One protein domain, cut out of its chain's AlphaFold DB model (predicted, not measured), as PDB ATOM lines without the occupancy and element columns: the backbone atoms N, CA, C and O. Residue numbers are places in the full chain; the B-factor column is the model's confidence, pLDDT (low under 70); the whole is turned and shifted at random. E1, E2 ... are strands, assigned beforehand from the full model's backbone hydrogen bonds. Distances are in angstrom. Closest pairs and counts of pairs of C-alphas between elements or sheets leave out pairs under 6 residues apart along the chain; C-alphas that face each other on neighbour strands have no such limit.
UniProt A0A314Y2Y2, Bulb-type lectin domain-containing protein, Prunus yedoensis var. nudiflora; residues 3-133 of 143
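Overview. This is residues 3 to 133 of the 143 residues of the protein "Bulb-type lectin domain-containing protein" of Prunus yedoensis var. nudiflora (UniProt A0A314Y2Y2). What does the model look like? Small separate sheets, the three-stranded E3-E4-E5 and the hairpins E1-E2, E6-E7, E8-E9 and E10-E11, are set round a middle that parts of two long links pass through. The sheets have few C-alpha contacts with each other, and of the long link of residues 78 to 104, residues 88 to 89 pair with E7. How much of it is in strands? The printed part has 131 residues with no named helix and eleven strands, E1 to E11 in order along the chain; they hold 55 residues, under half, the class is all strand, and the neighbour pairs are antiparallel. It is compact and rounded, with a radius of gyration of the C-alphas of 15.0 A and spans of 40 by 37 by 32 A.

Along the chain. Where is the largest sheet? E3 is residues 32 to 35, from C-alpha 32 at (121.125, 143.499, 199.953), E4 is residues 41 to 44 and E5 is residues 50 to 53. Where are the other strands? E6, residues 63 to 67, is 13.4 A long and E7, residues 73 to 77, 13.6 A; E1 is residues 6 to 9, and E2, residues 12 to 19, is 15.8 A long and bends by 60 degrees at residue 15. E8 is residues 105 to 107 and E9 residues 112 to 114; E9 runs on into E10, residues 116 to 121, at 65 degrees. E11, residues 124 to 132, is 18.4 A long, bends by 79 degrees at residue 129 and ends with C-alpha 132 at (133.985, 139.008, 228.419).

Arrangement. How is the largest sheet joined? E3, E4 and E5 form a meander, each strand the antiparallel neighbour of the one before; N 34 and O 42 are 3.0 A apart, and N 43 and O 52 2.9 A, within hydrogen-bond range. What comes near it? The closest C-alphas of E4 and E7, those of Leu 41 and Leu 75, are 7.3 A apart, and N 66 and O 74 of the hairpin E6 and E7 are 2.9 A apart. What of the rest? In the hairpins E1 and E2, E8 and E9, and E10 and E11, N 7 and O 18 are 2.9 A apart, N 107 and O 112 2.8 A, and N 118 and O 130 2.9 A. The closest C-alphas of E2 and E11, those of Val 19 and Pro 125, are 7.4 A apart, while E8 and E10 are apart.

Size, cuts and confidence. How large is it? The two C-alphas farthest apart, those of Val 79 and Asn 129, are 41.7 A apart, and the printed part has no cut. Which links are long? Those from E2 to E3, 12 residues, and from E7 to E8, 27 residues. Where is confidence low? The mean pLDDT of the printed part is 91.7, and residue 81 and residues 83 to 84 are under 70.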
ATOM      1  N   ARG A   3     125.409 151.822 208.047       95.06
ATOM      2  CA  ARG A   3     124.275 150.915 208.236       95.06
ATOM      3  C   ARG A   3     124.742 149.511 208.576       95.06
ATOM      4  O   ARG A   3     125.786 149.045 208.111       95.06
ATOM      5  N   TYR A   4     123.920 148.842 209.368       95.62
ATOM      6  CA  TYR A   4     124.221 147.542 209.934       95.62
ATOM      7  C   TYR A   4     123.021 146.611 209.793       95.62
ATOM      8  O   TYR A   4     121.875 147.045 209.894       95.62
ATOM      9  N   LEU A   5     123.303 145.333 209.570       96.12
ATOM     10  CA  LEU A   5     122.340 144.255 209.720       96.12
ATOM     11  C   LEU A   5     122.399 143.775 211.167       96.12
ATOM     12  O   LEU A   5     123.460 143.346 211.628       96.12
ATOM     13  N   GLY A   6     121.272 143.834 211.869       95.88
ATOM     14  CA  GLY A   6     121.199 143.412 213.260       95.88
ATOM     15  C   GLY A   6     119.892 142.724 213.614       95.88
ATOM     16  O   GLY A   6     118.929 142.751 212.851       95.88
ATOM     17  N   ILE A   7     119.892 142.107 214.791       96.44
ATOM     18  CA  ILE A   7     118.733 141.486 215.432       96.44
ATOM     19  C   ILE A   7     118.444 142.292 216.697       96.44
ATOM     20  O   ILE A   7     119.367 142.677 217.416       96.44
ATOM     21  N   TRP A   8     117.171 142.556 216.969       95.19
ATOM     22  CA  TRP A   8     116.713 143.293 218.145       95.19
ATOM     23  C   TRP A   8     115.420 142.684 218.688       95.19
ATOM     24  O   TRP A   8     114.709 141.962 217.986       95.19
ATOM     25  N   TYR A   9     115.085 143.005 219.935       91.44
ATOM     26  CA  TYR A   9     113.804 142.604 220.514       91.44
ATOM     27  C   TYR A   9     112.651 143.357 219.851       91.44
ATOM     28  O   TYR A   9     112.599 144.586 219.891       91.44
ATOM     29  N   LYS A  10     111.663 142.632 219.315       91.12
ATOM     30  CA  LYS A  10     110.485 143.234 218.664       91.12
ATOM     31  C   LYS A  10     109.751 144.242 219.561       91.12
ATOM     32  O   LYS A  10     109.309 145.275 219.072       91.12
ATOM     33  N   SER A  11     109.647 143.959 220.861       91.81
ATOM     34  CA  SER A  11     109.011 144.841 221.850       91.81
ATOM     35  C   SER A  11     109.869 146.044 222.253       91.81
ATOM     36  O   SER A  11     109.334 147.037 222.734       91.81
ATOM     37  N   THR A  12     111.190 145.984 222.055       89.19
ATOM     38  CA  THR A  12     112.131 147.062 222.400       89.19
ATOM     39  C   THR A  12     113.136 147.287 221.262       89.19
ATOM     40  O   THR A  12     114.303 146.909 221.374       89.19
ATOM     41  N   PRO A  13     112.730 147.955 220.162       80.56
ATOM     42  CA  PRO A  13     113.554 148.076 218.953       80.56
ATOM     43  C   PRO A  13     114.907 148.770 219.138       80.56
ATOM     44  O   PRO A  13     115.798 148.623 218.310       80.56
ATOM     45  N   ARG A  14     115.076 149.515 220.235       83.00
ATOM     46  CA  ARG A  14     116.345 150.162 220.597       83.00
ATOM     47  C   ARG A  14     117.387 149.193 221.166       83.00
ATOM     48  O   ARG A  14     118.548 149.568 221.263       83.00
ATOM     49  N   LYS A  15     116.999 147.973 221.552       89.19
ATOM     50  CA  LYS A  15     117.903 146.977 222.137       89.19
ATOM     51  C   LYS A  15     118.344 145.972 221.076       89.19
ATOM     52  O   LYS A  15     117.701 144.942 220.866       89.19
ATOM     53  N   VAL A  16     119.442 146.302 220.403       94.81
ATOM     54  CA  VAL A  16     120.124 145.420 219.448       94.81
ATOM     55  C   VAL A  16     120.900 144.359 220.227       94.81
ATOM     56  O   VAL A  16     121.599 144.687 221.176       94.81
ATOM     57  N   VAL A  17     120.755 143.093 219.845       95.00
ATOM     58  CA  VAL A  17     121.369 141.942 220.534       95.00
ATOM     59  C   VAL A  17     122.429 141.238 219.689       95.00
ATOM     60  O   VAL A  17     123.230 140.455 220.198       95.00
ATOM     61  N   TRP A  18     122.440 141.502 218.383       96.69
ATOM     62  CA  TRP A  18     123.405 140.930 217.455       96.69
ATOM     63  C   TRP A  18     123.584 141.827 216.230       96.69
ATOM     64  O   TRP A  18     122.611 142.414 215.755       96.69
ATOM     65  N   VAL A  19     124.812 141.923 215.710       97.50
ATOM     66  CA  VAL A  19     125.161 142.738 214.534       97.50
ATOM     67  C   VAL A  19     126.126 141.970 213.633       97.50
ATOM     68  O   VAL A  19     127.250 141.683 214.042       97.50
ATOM     69  N   ALA A  20     125.723 141.693 212.390       97.38
ATOM     70  CA  ALA A  20     126.511 140.905 211.437       97.38
ATOM     71  C   ALA A  20     127.803 141.628 211.026       97.38
ATOM     72  O   ALA A  20     128.921 141.158 211.222       97.38
ATOM     73  N   ASN A  21     127.646 142.824 210.466       97.12
ATOM     74  CA  ASN A  21     128.706 143.579 209.809       97.12
ATOM     75  C   ASN A  21     129.268 144.680 210.724       97.12
ATOM     76  O   ASN A  21     129.554 145.792 210.281       97.12
ATOM     77  N   ARG A  22     129.415 144.384 212.023       96.19
ATOM     78  CA  ARG A  22     129.746 145.381 213.058       96.19
ATOM     79  C   ARG A  22     131.038 146.159 212.786       96.19
ATOM     80  O   ARG A  22     131.101 147.354 213.055       96.19
ATOM     81  N   ASN A  23     132.034 145.498 212.196       96.75
ATOM     82  CA  ASN A  23     133.338 146.087 211.865       96.75
ATOM     83  C   ASN A  23     133.465 146.508 210.395       96.75
ATOM     84  O   ASN A  23     134.464 147.114 210.026       96.75
ATOM     85  N   ASN A  24     132.462 146.212 209.565       96.56
ATOM     86  CA  ASN A  24     132.447 146.567 208.149       96.56
ATOM     87  C   ASN A  24     131.073 147.162 207.782       96.56
ATOM     88  O   ASN A  24     130.198 146.458 207.273       96.56
ATOM     89  N   PRO A  25     130.806 148.430 208.136       96.06
ATOM     90  CA  PRO A  25     129.504 149.042 207.905       96.06
ATOM     91  C   PRO A  25     129.177 149.168 206.415       96.06
ATOM     92  O   PRO A  25     130.038 149.463 205.590       96.06
ATOM     93  N   LEU A  26     127.892 149.049 206.079       96.19
ATOM     94  CA  LEU A  26     127.406 149.465 204.768       96.19
ATOM     95  C   LEU A  26     127.416 150.992 204.679       96.19
ATOM     96  O   LEU A  26     126.849 151.680 205.531       96.19
ATOM     97  N   THR A  27     128.000 151.512 203.606       92.44
ATOM     98  CA  THR A  27     127.956 152.933 203.250       92.44
ATOM     99  C   THR A  27     126.871 153.191 202.198       92.44
ATOM    100  O   THR A  27     126.451 152.297 201.459       92.44
ATOM    101  N   GLY A  28     126.351 154.419 202.147       88.00
ATOM    102  CA  GLY A  28     125.277 154.800 201.220       88.00
ATOM    103  C   GLY A  28     123.904 154.251 201.620       88.00
ATOM    104  O   GLY A  28     123.685 153.950 202.790       88.00
ATOM    105  N   LEU A  29     122.982 154.134 200.655       88.50
ATOM    106  CA  LEU A  29     121.571 153.758 200.872       88.50
ATOM    107  C   LEU A  29     121.207 152.342 200.390       88.50
ATOM    108  O   LEU A  29     120.142 151.831 200.724       88.50
ATOM    109  N   TYR A  30     122.108 151.657 199.686       91.38
ATOM    110  CA  TYR A  30     121.863 150.313 199.150       91.38
ATOM    111  C   TYR A  30     122.526 149.229 199.995       91.38
ATOM    112  O   TYR A  30     123.681 149.368 200.393       91.38
ATOM    113  N   GLY A  31     121.787 148.174 200.303       95.00
ATOM    114  CA  GLY A  31     122.276 146.989 200.996       95.00
ATOM    115  C   GLY A  31     121.350 145.829 200.671       95.00
ATOM    116  O   GLY A  31     120.136 146.014 200.690       95.00
ATOM    117  N   ASN A  32     121.908 144.671 200.330       96.75
ATOM    118  CA  ASN A  32     121.125 143.499 199.953       96.75
ATOM    119  C   ASN A  32     121.604 142.273 200.729       96.75
ATOM    120  O   ASN A  32     122.756 141.869 200.578       96.75
ATOM    121  N   LEU A  33     120.733 141.699 201.558       97.69
ATOM    122  CA  LEU A  33     120.982 140.429 202.232       97.69
ATOM    123  C   LEU A  33     120.393 139.311 201.373       97.69
ATOM    124  O   LEU A  33     119.188 139.279 201.145       97.69
ATOM    125  N   THR A  34     121.237 138.408 200.888       97.56
ATOM    126  CA  THR A  34     120.815 137.336 199.980       97.56
ATOM    127  C   THR A  34     121.638 136.070 200.186       97.56
ATOM    128  O   THR A  34     122.647 136.077 200.889       97.56
ATOM    129  N   ILE A  35     121.209 134.978 199.563       97.62
ATOM    130  CA  ILE A  35     121.955 133.724 199.502       97.62
ATOM    131  C   ILE A  35     122.722 133.694 198.177       97.62
ATOM    132  O   ILE A  35     122.139 133.822 197.099       97.62
ATOM    133  N   SER A  36     124.041 133.542 198.237       96.19
ATOM    134  CA  SER A  36     124.891 133.419 197.052       96.19
ATOM    135  C   SER A  36     124.763 132.038 196.404       96.19
ATOM    136  O   SER A  36     124.312 131.069 197.008       96.19
ATOM    137  N   LYS A  37     125.255 131.903 195.165       94.00
ATOM    138  CA  LYS A  37     125.225 130.634 194.410       94.00
ATOM    139  C   LYS A  37     125.921 129.462 195.113       94.00
ATOM    140  O   LYS A  37     125.599 128.318 194.823       94.00
ATOM    141  N   ASN A  38     126.883 129.740 195.996       93.50
ATOM    142  CA  ASN A  38     127.572 128.718 196.790       93.50
ATOM    143  C   ASN A  38     126.876 128.396 198.126       93.50
ATOM    144  O   ASN A  38     127.401 127.613 198.912       93.50
ATOM    145  N   GLY A  39     125.717 129.007 198.375       95.69
ATOM    146  CA  GLY A  39     124.878 128.781 199.539       95.69
ATOM    147  C   GLY A  39     125.190 129.661 200.749       95.69
ATOM    148  O   GLY A  39     124.526 129.510 201.768       95.69
ATOM    149  N   ASN A  40     126.160 130.580 200.669       97.62
ATOM    150  CA  ASN A  40     126.447 131.503 201.770       97.62
ATOM    151  C   ASN A  40     125.350 132.556 201.918       97.62
ATOM    152  O   ASN A  40     124.855 133.091 200.929       97.62
ATOM    153  N   LEU A  41     125.054 132.934 203.159       98.00
ATOM    154  CA  LEU A  41     124.340 134.170 203.439       98.00
ATOM    155  C   LEU A  41     125.322 135.335 203.300       98.00
ATOM    156  O   LEU A  41     126.339 135.369 203.991       98.00
ATOM    157  N   VAL A  42     125.028 136.282 202.410       98.25
ATOM    158  CA  VAL A  42     125.910 137.407 202.084       98.25
ATOM    159  C   VAL A  42     125.179 138.739 202.168       98.25
ATOM    160  O   VAL A  42     124.030 138.869 201.746       98.25
ATOM    161  N   LEU A  43     125.874 139.750 202.690       98.19
ATOM    162  CA  LEU A  43     125.426 141.138 202.696       98.19
ATOM    163  C   LEU A  43     126.215 141.918 201.645       98.19
ATOM    164  O   LEU A  43     127.421 142.117 201.788       98.19
ATOM    165  N   LEU A  44     125.533 142.367 200.598       97.56
ATOM    166  CA  LEU A  44     126.139 143.048 199.459       97.56
ATOM    167  C   LEU A  44     125.918 144.562 199.525       97.56
ATOM    168  O   LEU A  44     124.854 145.034 199.932       97.56
ATOM    169  N   ASN A  45     126.919 145.321 199.081       95.44
ATOM    170  CA  ASN A  45     126.794 146.757 198.834       95.44
ATOM    171  C   ASN A  45     126.180 147.045 197.444       95.44
ATOM    172  O   ASN A  45     125.830 146.134 196.694       95.44
ATOM    173  N   ARG A  46     126.083 148.331 197.074       94.00
ATOM    174  CA  ARG A  46     125.547 148.777 195.770       94.00
ATOM    175  C   ARG A  46     126.253 148.148 194.562       94.00
ATOM    176  O   ARG A  46     125.610 147.908 193.549       94.00
ATOM    177  N   ASN A  47     127.553 147.893 194.675       94.06
ATOM    178  CA  ASN A  47     128.378 147.368 193.589       94.06
ATOM    179  C   ASN A  47     128.329 145.832 193.520       94.06
ATOM    180  O   ASN A  47     129.067 145.231 192.745       94.06
ATOM    181  N   GLY A  48     127.514 145.184 194.362       93.94
ATOM    182  CA  GLY A  48     127.481 143.729 194.487       93.94
ATOM    183  C   GLY A  48     128.682 143.147 195.237       93.94
ATOM    184  O   GLY A  48     128.828 141.928 195.284       93.94
ATOM    185  N   SER A  49     129.540 143.976 195.840       94.38
ATOM    186  CA  SER A  49     130.658 143.495 196.654       94.38
ATOM    187  C   SER A  49     130.155 143.026 198.016       94.38
ATOM    188  O   SER A  49     129.343 143.705 198.652       94.38
ATOM    189  N   SER A  50     130.663 141.884 198.476       96.19
ATOM    190  CA  SER A  50     130.319 141.331 199.784       96.19
ATOM    191  C   SER A  50     131.001 142.107 200.907       96.19
ATOM    192  O   SER A  50     132.223 142.226 200.944       96.19
ATOM    193  N   ILE A  51     130.191 142.640 201.816       96.81
ATOM    194  CA  ILE A  51     130.616 143.346 203.029       96.81
ATOM    195  C   ILE A  51     130.694 142.384 204.218       96.81
ATOM    196  O   ILE A  51     131.503 142.573 205.129       96.81
ATOM    197  N   TRP A  52     129.862 141.344 204.203       97.81
ATOM    198  CA  TRP A  52     129.814 140.300 205.215       97.81
ATOM    199  C   TRP A  52     129.302 138.992 204.602       97.81
ATOM    200  O   TRP A  52     128.483 139.014 203.681       97.81
ATOM    201  N   SER A  53     129.772 137.858 205.119       97.62
ATOM    202  CA  SER A  53     129.404 136.514 204.668       97.62
ATOM    203  C   SER A  53     129.411 135.544 205.848       97.62
ATOM    204  O   SER A  53     130.274 135.645 206.719       97.62
ATOM    205  N   SER A  54     128.492 134.577 205.844       96.69
ATOM    206  CA  SER A  54     128.450 133.477 206.817       96.69
ATOM    207  C   SER A  54     129.678 132.561 206.762       96.69
ATOM    208  O   SER A  54     129.963 131.875 207.736       96.69
ATOM    209  N   ASN A  55     130.397 132.536 205.633       95.25
ATOM    210  CA  ASN A  55     131.590 131.709 205.409       95.25
ATOM    211  C   ASN A  55     131.378 130.232 205.782       95.25
ATOM    212  O   ASN A  55     132.141 129.650 206.553       95.25
ATOM    213  N   ILE A  56     130.324 129.626 205.230       94.25
ATOM    214  CA  ILE A  56     130.030 128.206 205.431       94.25
ATOM    215  C   ILE A  56     131.174 127.348 204.889       94.25
ATOM    216  O   ILE A  56     131.731 127.625 203.826       94.25
ATOM    217  N   SER A  57     131.492 126.269 205.600       88.25
ATOM    218  CA  SER A  57     132.561 125.336 205.230       88.25
ATOM    219  C   SER A  57     132.156 124.336 204.144       88.25
ATOM    220  O   SER A  57     133.021 123.737 203.507       88.25
ATOM    221  N   ARG A  58     130.850 124.149 203.917       89.75
ATOM    222  CA  ARG A  58     130.306 123.212 202.925       89.75
ATOM    223  C   ARG A  58     129.292 123.887 202.013       89.75
ATOM    224  O   ARG A  58     128.451 124.655 202.468       89.75
ATOM    225  N   PHE A  59     129.363 123.557 200.729       91.38
ATOM    226  CA  PHE A  59     128.425 124.031 199.718       91.38
ATOM    227  C   PHE A  59     127.015 123.475 199.962       91.38
ATOM    228  O   PHE A  59     126.855 122.288 200.248       91.38
ATOM    229  N   SER A  60     126.000 124.319 199.770       90.81
ATOM    230  CA  SER A  60     124.591 123.917 199.799       90.81
ATOM    231  C   SER A  60     123.877 124.357 198.524       90.81
ATOM    232  O   SER A  60     123.986 125.508 198.103       90.81
ATOM    233  N   LYS A  61     123.121 123.430 197.921       90.06
ATOM    234  CA  LYS A  61     122.331 123.680 196.701       90.06
ATOM    235  C   LYS A  61     121.033 124.435 196.976       90.06
ATOM    236  O   LYS A  61     120.538 125.127 196.094       90.06
ATOM    237  N   SER A  62     120.452 124.247 198.157       92.44
ATOM    238  CA  SER A  62     119.157 124.823 198.518       92.44
ATOM    239  C   SER A  62     119.142 125.134 200.013       92.44
ATOM    240  O   SER A  62     118.495 124.424 200.787       92.44
ATOM    241  N   PRO A  63     119.909 126.144 200.455       94.50
ATOM    242  CA  PRO A  63     119.874 126.552 201.842       94.50
ATOM    243  C   PRO A  63     118.706 127.506 202.102       94.50
ATOM    244  O   PRO A  63     118.222 128.207 201.212       94.50
ATOM    245  N   VAL A  64     118.284 127.549 203.358       94.38
ATOM    246  CA  VAL A  64     117.251 128.438 203.882       94.38
ATOM    247  C   VAL A  64     117.835 129.209 205.058       94.38
ATOM    248  O   VAL A  64     118.526 128.642 205.909       94.38
ATOM    249  N   VAL A  65     117.541 130.505 205.100       96.31
ATOM    250  CA  VAL A  65     117.828 131.372 206.246       96.31
ATOM    251  C   VAL A  65     116.580 131.435 207.111       96.31
ATOM    252  O   VAL A  65     115.492 131.716 206.609       96.31
ATOM    253  N   GLN A  66     116.728 131.186 208.407       95.50
ATOM    254  CA  GLN A  66     115.619 131.172 209.351       95.50
ATOM    255  C   GLN A  66     116.020 131.882 210.641       95.50
ATOM    256  O   GLN A  66     117.066 131.587 211.210       95.50
ATOM    257  N   LEU A  67     115.180 132.799 211.119       96.06
ATOM    258  CA  LEU A  67     115.283 133.334 212.474       96.06
ATOM    259  C   LEU A  67     114.415 132.467 213.392       96.06
ATOM    260  O   LEU A  67     113.213 132.358 213.167       96.06
ATOM    261  N   LEU A  68     115.036 131.811 214.368       94.44
ATOM    262  CA  LEU A  68     114.350 130.972 215.352       94.44
ATOM    263  C   LEU A  68     113.772 131.822 216.490       94.44
ATOM    264  O   LEU A  68     114.248 132.930 216.744       94.44
ATOM    265  N   ASP A  69     112.813 131.267 217.234       92.38
ATOM    266  CA  ASP A  69     112.187 131.940 218.385       92.38
ATOM    267  C   ASP A  69     113.183 132.261 219.513       92.38
ATOM    268  O   ASP A  69     112.986 133.211 220.267       92.38
ATOM    269  N   SER A  70     114.302 131.529 219.587       92.25
ATOM    270  CA  SER A  70     115.422 131.826 220.491       92.25
ATOM    271  C   SER A  70     116.215 133.084 220.105       92.25
ATOM    272  O   SER A  70     117.106 133.509 220.837       92.25
ATOM    273  N   GLY A  71     115.935 133.681 218.942       93.44
ATOM    274  CA  GLY A  71     116.714 134.780 218.366       93.44
ATOM    275  C   GLY A  71     117.951 134.323 217.585       93.44
ATOM    276  O   GLY A  71     118.709 135.162 217.100       93.44
ATOM    277  N   ASN A  72     118.160 133.011 217.432       95.25
ATOM    278  CA  ASN A  72     119.232 132.459 216.610       95.25
ATOM    279  C   ASN A  72     118.884 132.577 215.118       95.25
ATOM    280  O   ASN A  72     117.910 131.978 214.655       95.25
ATOM    281  N   LEU A  73     119.680 133.328 214.356       96.50
ATOM    282  CA  LEU A  73     119.608 133.341 212.900       96.50
ATOM    283  C   LEU A  73     120.458 132.191 212.367       96.50
ATOM    284  O   LEU A  73     121.678 132.194 212.524       96.50
ATOM    285  N   VAL A  74     119.817 131.225 211.720       95.56
ATOM    286  CA  VAL A  74     120.463 130.015 211.216       95.56
ATOM    287  C   VAL A  74     120.397 129.949 209.699       95.56
ATOM    288  O   VAL A  74     119.418 130.356 209.073       95.56
ATOM    289  N   LEU A  75     121.451 129.397 209.112       96.12
ATOM    290  CA  LEU A  75     121.506 128.981 207.720       96.12
ATOM    291  C   LEU A  75     121.559 127.453 207.711       96.12
ATOM    292  O   LEU A  75     122.440 126.861 208.334       96.12
ATOM    293  N   ARG A  76     120.618 126.802 207.034       93.69
ATOM    294  CA  ARG A  76     120.499 125.336 207.016       93.69
ATOM    295  C   ARG A  76     120.119 124.825 205.640       93.69
ATOM    296  O   ARG A  76     119.576 125.581 204.844       93.69
ATOM    297  N   ASP A  77     120.366 123.550 205.373       91.62
ATOM    298  CA  ASP A  77     119.817 122.908 204.181       91.62
ATOM    299  C   ASP A  77     118.288 122.836 204.284       91.62
ATOM    300  O   ASP A  77     117.736 122.561 205.350       91.62
ATOM    301  N   ASN A  78     117.578 123.059 203.176       87.88
ATOM    302  CA  ASN A  78     116.114 122.998 203.164       87.88
ATOM    303  C   ASN A  78     115.589 121.610 203.582       87.88
ATOM    304  O   ASN A  78     114.583 121.492 204.275       87.88
ATOM    305  N   VAL A  79     116.315 120.558 203.190       83.12
ATOM    306  CA  VAL A  79     115.945 119.155 203.431       83.12
ATOM    307  C   VAL A  79     116.260 118.712 204.867       83.12
ATOM    308  O   VAL A  79     115.692 117.730 205.337       83.12
ATOM    309  N   SER A  80     117.133 119.426 205.590       73.88
ATOM    310  CA  SER A  80     117.442 119.116 206.988       73.88
ATOM    311  C   SER A  80     116.669 120.039 207.935       73.88
ATOM    312  O   SER A  80     116.806 121.265 207.938       73.88
ATOM    313  N   THR A  81     115.817 119.438 208.762       67.12
ATOM    314  CA  THR A  81     115.037 120.145 209.792       67.12
ATOM    315  C   THR A  81     115.583 119.923 211.201       67.12
ATOM    316  O   THR A  81     115.129 120.574 212.140       67.12
ATOM    317  N   SER A  82     116.580 119.047 211.373       70.50
ATOM    318  CA  SER A  82     117.193 118.792 212.677       70.50
ATOM    319  C   SER A  82     118.127 119.935 213.096       70.50
ATOM    320  O   SER A  82     118.984 120.392 212.332       70.50
ATOM    321  N   SER A  83     117.987 120.364 214.351       64.19
ATOM    322  CA  SER A  83     118.682 121.505 214.966       64.19
ATOM    323  C   SER A  83     120.205 121.350 215.105       64.19
ATOM    324  O   SER A  83     120.888 122.309 215.444       64.19
ATOM    325  N   GLY A  84     120.762 120.172 214.807       64.88
ATOM    326  CA  GLY A  84     122.206 119.905 214.840       64.88
ATOM    327  C   GLY A  84     122.926 120.040 213.493       64.88
ATOM    328  O   GLY A  84     124.125 119.799 213.426       64.88
ATOM    329  N   SER A  85     122.214 120.384 212.416       78.44
ATOM    330  CA  SER A  85     122.740 120.325 211.039       78.44
ATOM    331  C   SER A  85     122.945 121.691 210.374       78.44
ATOM    332  O   SER A  85     123.061 121.776 209.149       78.44
ATOM    333  N   TYR A  86     122.986 122.771 211.160       91.38
ATOM    334  CA  TYR A  86     123.145 124.122 210.626       91.38
ATOM    335  C   TYR A  86     124.479 124.284 209.886       91.38
ATOM    336  O   TYR A  86     125.522 123.786 210.304       91.38
ATOM    337  N   LEU A  87     124.428 124.981 208.753       93.12
ATOM    338  CA  LEU A  87     125.598 125.389 207.975       93.12
ATOM    339  C   LEU A  87     126.323 126.553 208.655       93.12
ATOM    340  O   LEU A  87     127.541 126.669 208.551       93.12
ATOM    341  N   TRP A  88     125.555 127.413 209.324       94.50
ATOM    342  CA  TRP A  88     126.021 128.558 210.095       94.50
ATOM    343  C   TRP A  88     124.921 129.004 211.064       94.50
ATOM    344  O   TRP A  88     123.733 128.829 210.774       94.50
ATOM    345  N   GLN A  89     125.297 129.603 212.194       94.44
ATOM    346  CA  GLN A  89     124.357 130.184 213.151       94.44
ATOM    347  C   GLN A  89     124.931 131.434 213.826       94.44
ATOM    348  O   GLN A  89     126.123 131.498 214.128       94.44
ATOM    349  N   SER A  90     124.082 132.423 214.106       95.12
ATOM    350  CA  SER A  90     124.511 133.703 214.683       95.12
ATOM    351  C   SER A  90     125.035 133.573 216.108       95.12
ATOM    352  O   SER A  90     125.925 134.327 216.498       95.12
ATOM    353  N   LEU A  91     124.526 132.608 216.880       92.69
ATOM    354  CA  LEU A  91     124.940 132.408 218.273       92.69
ATOM    355  C   LEU A  91     126.381 131.897 218.421       92.69
ATOM    356  O   LEU A  91     126.949 131.999 219.507       92.69
ATOM    357  N   ASP A  92     126.992 131.397 217.341       91.88
ATOM    358  CA  ASP A  92     128.425 131.074 217.315       91.88
ATOM    359  C   ASP A  92     129.312 132.317 217.187       91.88
ATOM    360  O   ASP A  92     130.504 132.249 217.477       91.88
ATOM    361  N   TYR A  93     128.731 133.456 216.804       93.00
ATOM    362  CA  TYR A  93     129.421 134.725 216.581       93.00
ATOM    363  C   TYR A  93     128.758 135.840 217.406       93.00
ATOM    364  O   TYR A  93     128.118 136.730 216.837       93.00
ATOM    365  N   PRO A  94     128.855 135.787 218.748       92.94
ATOM    366  CA  PRO A  94     128.312 136.809 219.641       92.94
ATOM    367  C   PRO A  94     128.785 138.235 219.323       92.94
ATOM    368  O   PRO A  94     129.879 138.461 218.803       92.94
ATOM    369  N   SER A  95     127.961 139.213 219.715       91.81
ATOM    370  CA  SER A  95     128.347 140.627 219.747       91.81
ATOM    371  C   SER A  95     128.696 141.063 221.176       91.81
ATOM    372  O   SER A  95     129.686 140.589 221.723       91.81
ATOM    373  N   ASP A  96     127.908 141.934 221.798       93.00
ATOM    374  CA  ASP A  96     128.062 142.387 223.186       93.00
ATOM    375  C   ASP A  96     127.024 141.779 224.145       93.00
ATOM    376  O   ASP A  96     127.139 141.940 225.357       93.00
ATOM    377  N   THR A  97     126.031 141.059 223.618       93.12
ATOM    378  CA  THR A  97     124.908 140.506 224.386       93.12
ATOM    379  C   THR A  97     124.945 138.978 224.427       93.12
ATOM    380  O   THR A  97     125.178 138.327 223.407       93.12
ATOM    381  N   LEU A  98     124.653 138.408 225.600       92.31
ATOM    382  CA  LEU A  98     124.380 136.982 225.782       92.31
ATOM    383  C   LEU A  98     122.864 136.743 225.831       92.31
ATOM    384  O   LEU A  98     122.196 137.179 226.767       92.31
ATOM    385  N   LEU A  99     122.325 136.067 224.820       91.38
ATOM    386  CA  LEU A  99     120.937 135.607 224.785       91.38
ATOM    387  C   LEU A  99     120.789 134.262 225.518       91.38
ATOM    388  O   LEU A  99     121.780 133.541 225.673       91.38
ATOM    389  N   PRO A 100     119.563 133.889 225.930       89.38
ATOM    390  CA  PRO A 100     119.270 132.517 226.333       89.38
ATOM    391  C   PRO A 100     119.781 131.508 225.289       89.38
ATOM    392  O   PRO A 100     119.789 131.796 224.093       89.38
ATOM    393  N   ASP A 101     120.251 130.351 225.752       85.00
ATOM    394  CA  ASP A 101     120.818 129.252 224.947       85.00
ATOM    395  C   ASP A 101     122.149 129.535 224.222       85.00
ATOM    396  O   ASP A 101     122.734 128.630 223.614       85.00
ATOM    397  N   MET A 102     122.699 130.751 224.326       89.44
ATOM    398  CA  MET A 102     124.060 131.034 223.867       89.44
ATOM    399  C   MET A 102     125.106 130.391 224.776       89.44
ATOM    400  O   MET A 102     124.983 130.371 226.000       89.44
ATOM    401  N   LYS A 103     126.201 129.929 224.168       86.88
ATOM    402  CA  LYS A 103     127.343 129.354 224.883       86.88
ATOM    403  C   LYS A 103     128.532 130.302 224.808       86.88
ATOM    404  O   LYS A 103     129.049 130.545 223.721       86.88
ATOM    405  N   LEU A 104     128.995 130.781 225.961       87.44
ATOM    406  CA  LEU A 104     130.347 131.321 226.101       87.44
ATOM    407  C   LEU A 104     131.260 130.139 226.389       87.44
ATOM    408  O   LEU A 104     131.118 129.492 227.421       87.44
ATOM    409  N   SER A 105     132.104 129.771 225.433       86.06
ATOM    410  CA  SER A 105     132.918 128.563 225.537       86.06
ATOM    411  C   SER A 105     134.030 128.556 224.500       86.06
ATOM    412  O   SER A 105     133.945 129.224 223.470       86.06
ATOM    413  N   TRP A 106     135.010 127.685 224.708       82.75
ATOM    414  CA  TRP A 106     135.894 127.245 223.638       82.75
ATOM    415  C   TRP A 106     135.228 126.114 222.851       82.75
ATOM    416  O   TRP A 106     134.744 125.142 223.431       82.75
ATOM    417  N   ASN A 107     135.166 126.232 221.530       76.31
ATOM    418  CA  ASN A 107     134.734 125.157 220.651       76.31
ATOM    419  C   ASN A 107     135.968 124.380 220.174       76.31
ATOM    420  O   ASN A 107     136.643 124.798 219.234       76.31
ATOM    421  N   ILE A 108     136.232 123.232 220.807       74.75
ATOM    422  CA  ILE A 108     137.391 122.373 220.509       74.75
ATOM    423  C   ILE A 108     137.421 121.874 219.058       74.75
ATOM    424  O   ILE A 108     138.492 121.770 218.475       74.75
ATOM    425  N   ASN A 109     136.257 121.639 218.447       73.06
ATOM    426  CA  ASN A 109     136.164 121.088 217.091       73.06
ATOM    427  C   ASN A 109     136.549 122.117 216.023       73.06
ATOM    428  O   ASN A 109     137.047 121.758 214.963       73.06
ATOM    429  N   THR A 110     136.290 123.399 216.290       72.06
ATOM    430  CA  THR A 110     136.587 124.504 215.357       72.06
ATOM    431  C   THR A 110     137.772 125.353 215.804       72.06
ATOM    432  O   THR A 110     138.115 126.313 215.121       72.06
ATOM    433  N   CYS A 111     138.378 125.022 216.950       76.94
ATOM    434  CA  CYS A 111     139.412 125.814 217.614       76.94
ATOM    435  C   CYS A 111     139.034 127.306 217.726       76.94
ATOM    436  O   CYS A 111     139.842 128.191 217.453       76.94
ATOM    437  N   SER A 112     137.771 127.590 218.069       82.38
ATOM    438  CA  SER A 112     137.244 128.957 218.124       82.38
ATOM    439  C   SER A 112     136.670 129.294 219.496       82.38
ATOM    440  O   SER A 112     135.979 128.488 220.123       82.38
ATOM    441  N   GLU A 113     136.960 130.501 219.971       88.38
ATOM    442  CA  GLU A 113     136.438 131.026 221.229       88.38
ATOM    443  C   GLU A 113     135.136 131.794 220.983       88.38
ATOM    444  O   GLU A 113     135.083 132.691 220.140       88.38
ATOM    445  N   ARG A 114     134.089 131.484 221.754       91.62
ATOM    446  CA  ARG A 114     132.855 132.272 221.807       91.62
ATOM    447  C   ARG A 114     132.902 133.194 223.021       91.62
ATOM    448  O   ARG A 114     132.817 132.728 224.156       91.62
ATOM    449  N   TYR A 115     133.015 134.493 222.773       92.94
ATOM    450  CA  TYR A 115     133.141 135.524 223.802       92.94
ATOM    451  C   TYR A 115     132.422 136.811 223.401       92.94
ATOM    452  O   TYR A 115     132.208 137.075 222.221       92.94
ATOM    453  N   LEU A 116     132.069 137.642 224.378       96.00
ATOM    454  CA  LEU A 116     131.424 138.926 224.110       96.00
ATOM    455  C   LEU A 116     132.467 140.023 223.915       96.00
ATOM    456  O   LEU A 116     133.512 140.030 224.567       96.00
ATOM    457  N   THR A 117     132.148 141.002 223.074       96.88
ATOM    458  CA  THR A 117     132.917 142.241 222.912       96.88
ATOM    459  C   THR A 117     131.988 143.440 222.868       96.88
ATOM    460  O   THR A 117     131.111 143.523 222.006       96.88
ATOM    461  N   SER A 118     132.236 144.392 223.767       96.94
ATOM    462  CA  SER A 118     131.525 145.673 223.856       96.94
ATOM    463  C   SER A 118     131.445 146.399 222.512       96.94
ATOM    464  O   SER A 118     132.277 146.200 221.621       96.94
ATOM    465  N   TRP A 119     130.441 147.258 222.365       96.94
ATOM    466  CA  TRP A 119     130.421 148.261 221.304       96.94
ATOM    467  C   TRP A 119     131.458 149.348 221.588       96.94
ATOM    468  O   TRP A 119     131.803 149.619 222.737       96.94
ATOM    469  N   LYS A 120     131.956 149.994 220.531       97.12
ATOM    470  CA  LYS A 120     132.929 151.086 220.650       97.12
ATOM    471  C   LYS A 120     132.349 152.295 221.385       97.12
ATOM    472  O   LYS A 120     133.075 152.986 222.090       97.12
ATOM    473  N   SER A 121     131.057 152.557 221.200       95.06
ATOM    474  CA  SER A 121     130.279 153.555 221.940       95.06
ATOM    475  C   SER A 121     128.787 153.230 221.828       95.06
ATOM    476  O   SER A 121     128.423 152.292 221.117       95.06
ATOM    477  N   THR A 122     127.930 154.018 222.479       90.62
ATOM    478  CA  THR A 122     126.462 153.868 222.457       90.62
ATOM    479  C   THR A 122     125.871 153.761 221.053       90.62
ATOM    480  O   THR A 122     124.934 152.999 220.845       90.62
ATOM    481  N   ASP A 123     126.450 154.471 220.084       90.56
ATOM    482  CA  ASP A 123     125.907 154.588 218.726       90.56
ATOM    483  C   ASP A 123     126.768 153.882 217.665       90.56
ATOM    484  O   ASP A 123     126.443 153.889 216.476       90.56
ATOM    485  N   VAL A 124     127.888 153.270 218.071       94.06
ATOM    486  CA  VAL A 124     128.868 152.675 217.150       94.06
ATOM    487  C   VAL A 124     129.113 151.205 217.509       94.06
ATOM    488  O   VAL A 124     129.922 150.927 218.399       94.06
ATOM    489  N   PRO A 125     128.487 150.249 216.790       95.62
ATOM    490  CA  PRO A 125     128.492 148.829 217.150       95.62
ATOM    491  C   PRO A 125     129.793 148.084 216.836       95.62
ATOM    492  O   PRO A 125     129.939 146.901 217.171       95.62
ATOM    493  N   SER A 126     130.758 148.748 216.194       96.75
ATOM    494  CA  SER A 126     132.080 148.167 215.961       96.75
ATOM    495  C   SER A 126     132.716 147.715 217.276       96.75
ATOM    496  O   SER A 126     132.359 148.211 218.343       96.75
ATOM    497  N   THR A 127     133.655 146.778 217.210       97.12
ATOM    498  CA  THR A 127     134.345 146.242 218.388       97.12
ATOM    499  C   THR A 127     134.932 147.365 219.251       97.12
ATOM    500  O   THR A 127     135.657 148.230 218.757       97.12
ATOM    501  N   GLY A 128     134.556 147.366 220.529       97.25
ATOM    502  CA  GLY A 128     135.062 148.254 221.567       97.25
ATOM    503  C   GLY A 128     136.209 147.631 222.357       97.25
ATOM    504  O   GLY A 128     136.760 146.596 221.985       97.25
ATOM    505  N   ASN A 129     136.562 148.270 223.471       97.81
ATOM    506  CA  ASN A 129     137.779 147.944 224.220       97.81
ATOM    507  C   ASN A 129     137.591 146.847 225.277       97.81
ATOM    508  O   ASN A 129     138.573 146.344 225.816       97.81
ATOM    509  N   PHE A 130     136.349 146.471 225.587       97.12
ATOM    510  CA  PHE A 130     136.046 145.477 226.617       97.12
ATOM    511  C   PHE A 130     135.574 144.163 226.000       97.12
ATOM    512  O   PHE A 130     134.773 144.165 225.059       97.12
ATOM    513  N   SER A 131     136.036 143.053 226.573       95.62
ATOM    514  CA  SER A 131     135.596 141.699 226.242       95.62
ATOM    515  C   SER A 131     135.245 140.917 227.503       95.62
ATOM    516  O   SER A 131     135.775 141.196 228.577       95.62
ATOM    517  N   TYR A 132     134.350 139.943 227.361       93.94
ATOM    518  CA  TYR A 132     133.985 139.008 228.419       93.94
ATOM    519  C   TYR A 132     134.115 137.585 227.884       93.94
ATOM    520  O   TYR A 132     133.407 137.206 226.947       93.94
ATOM    521  N   LYS A 133     135.052 136.824 228.451       91.38
ATOM    522  CA  LYS A 133     135.475 135.518 227.945       91.38
ATOM    523  C   LYS A 133     135.826 134.559 229.074       91.38
ATOM    524  O   LYS A 133     136.091 134.991 230.193       91.38
TER     525      LYS A 133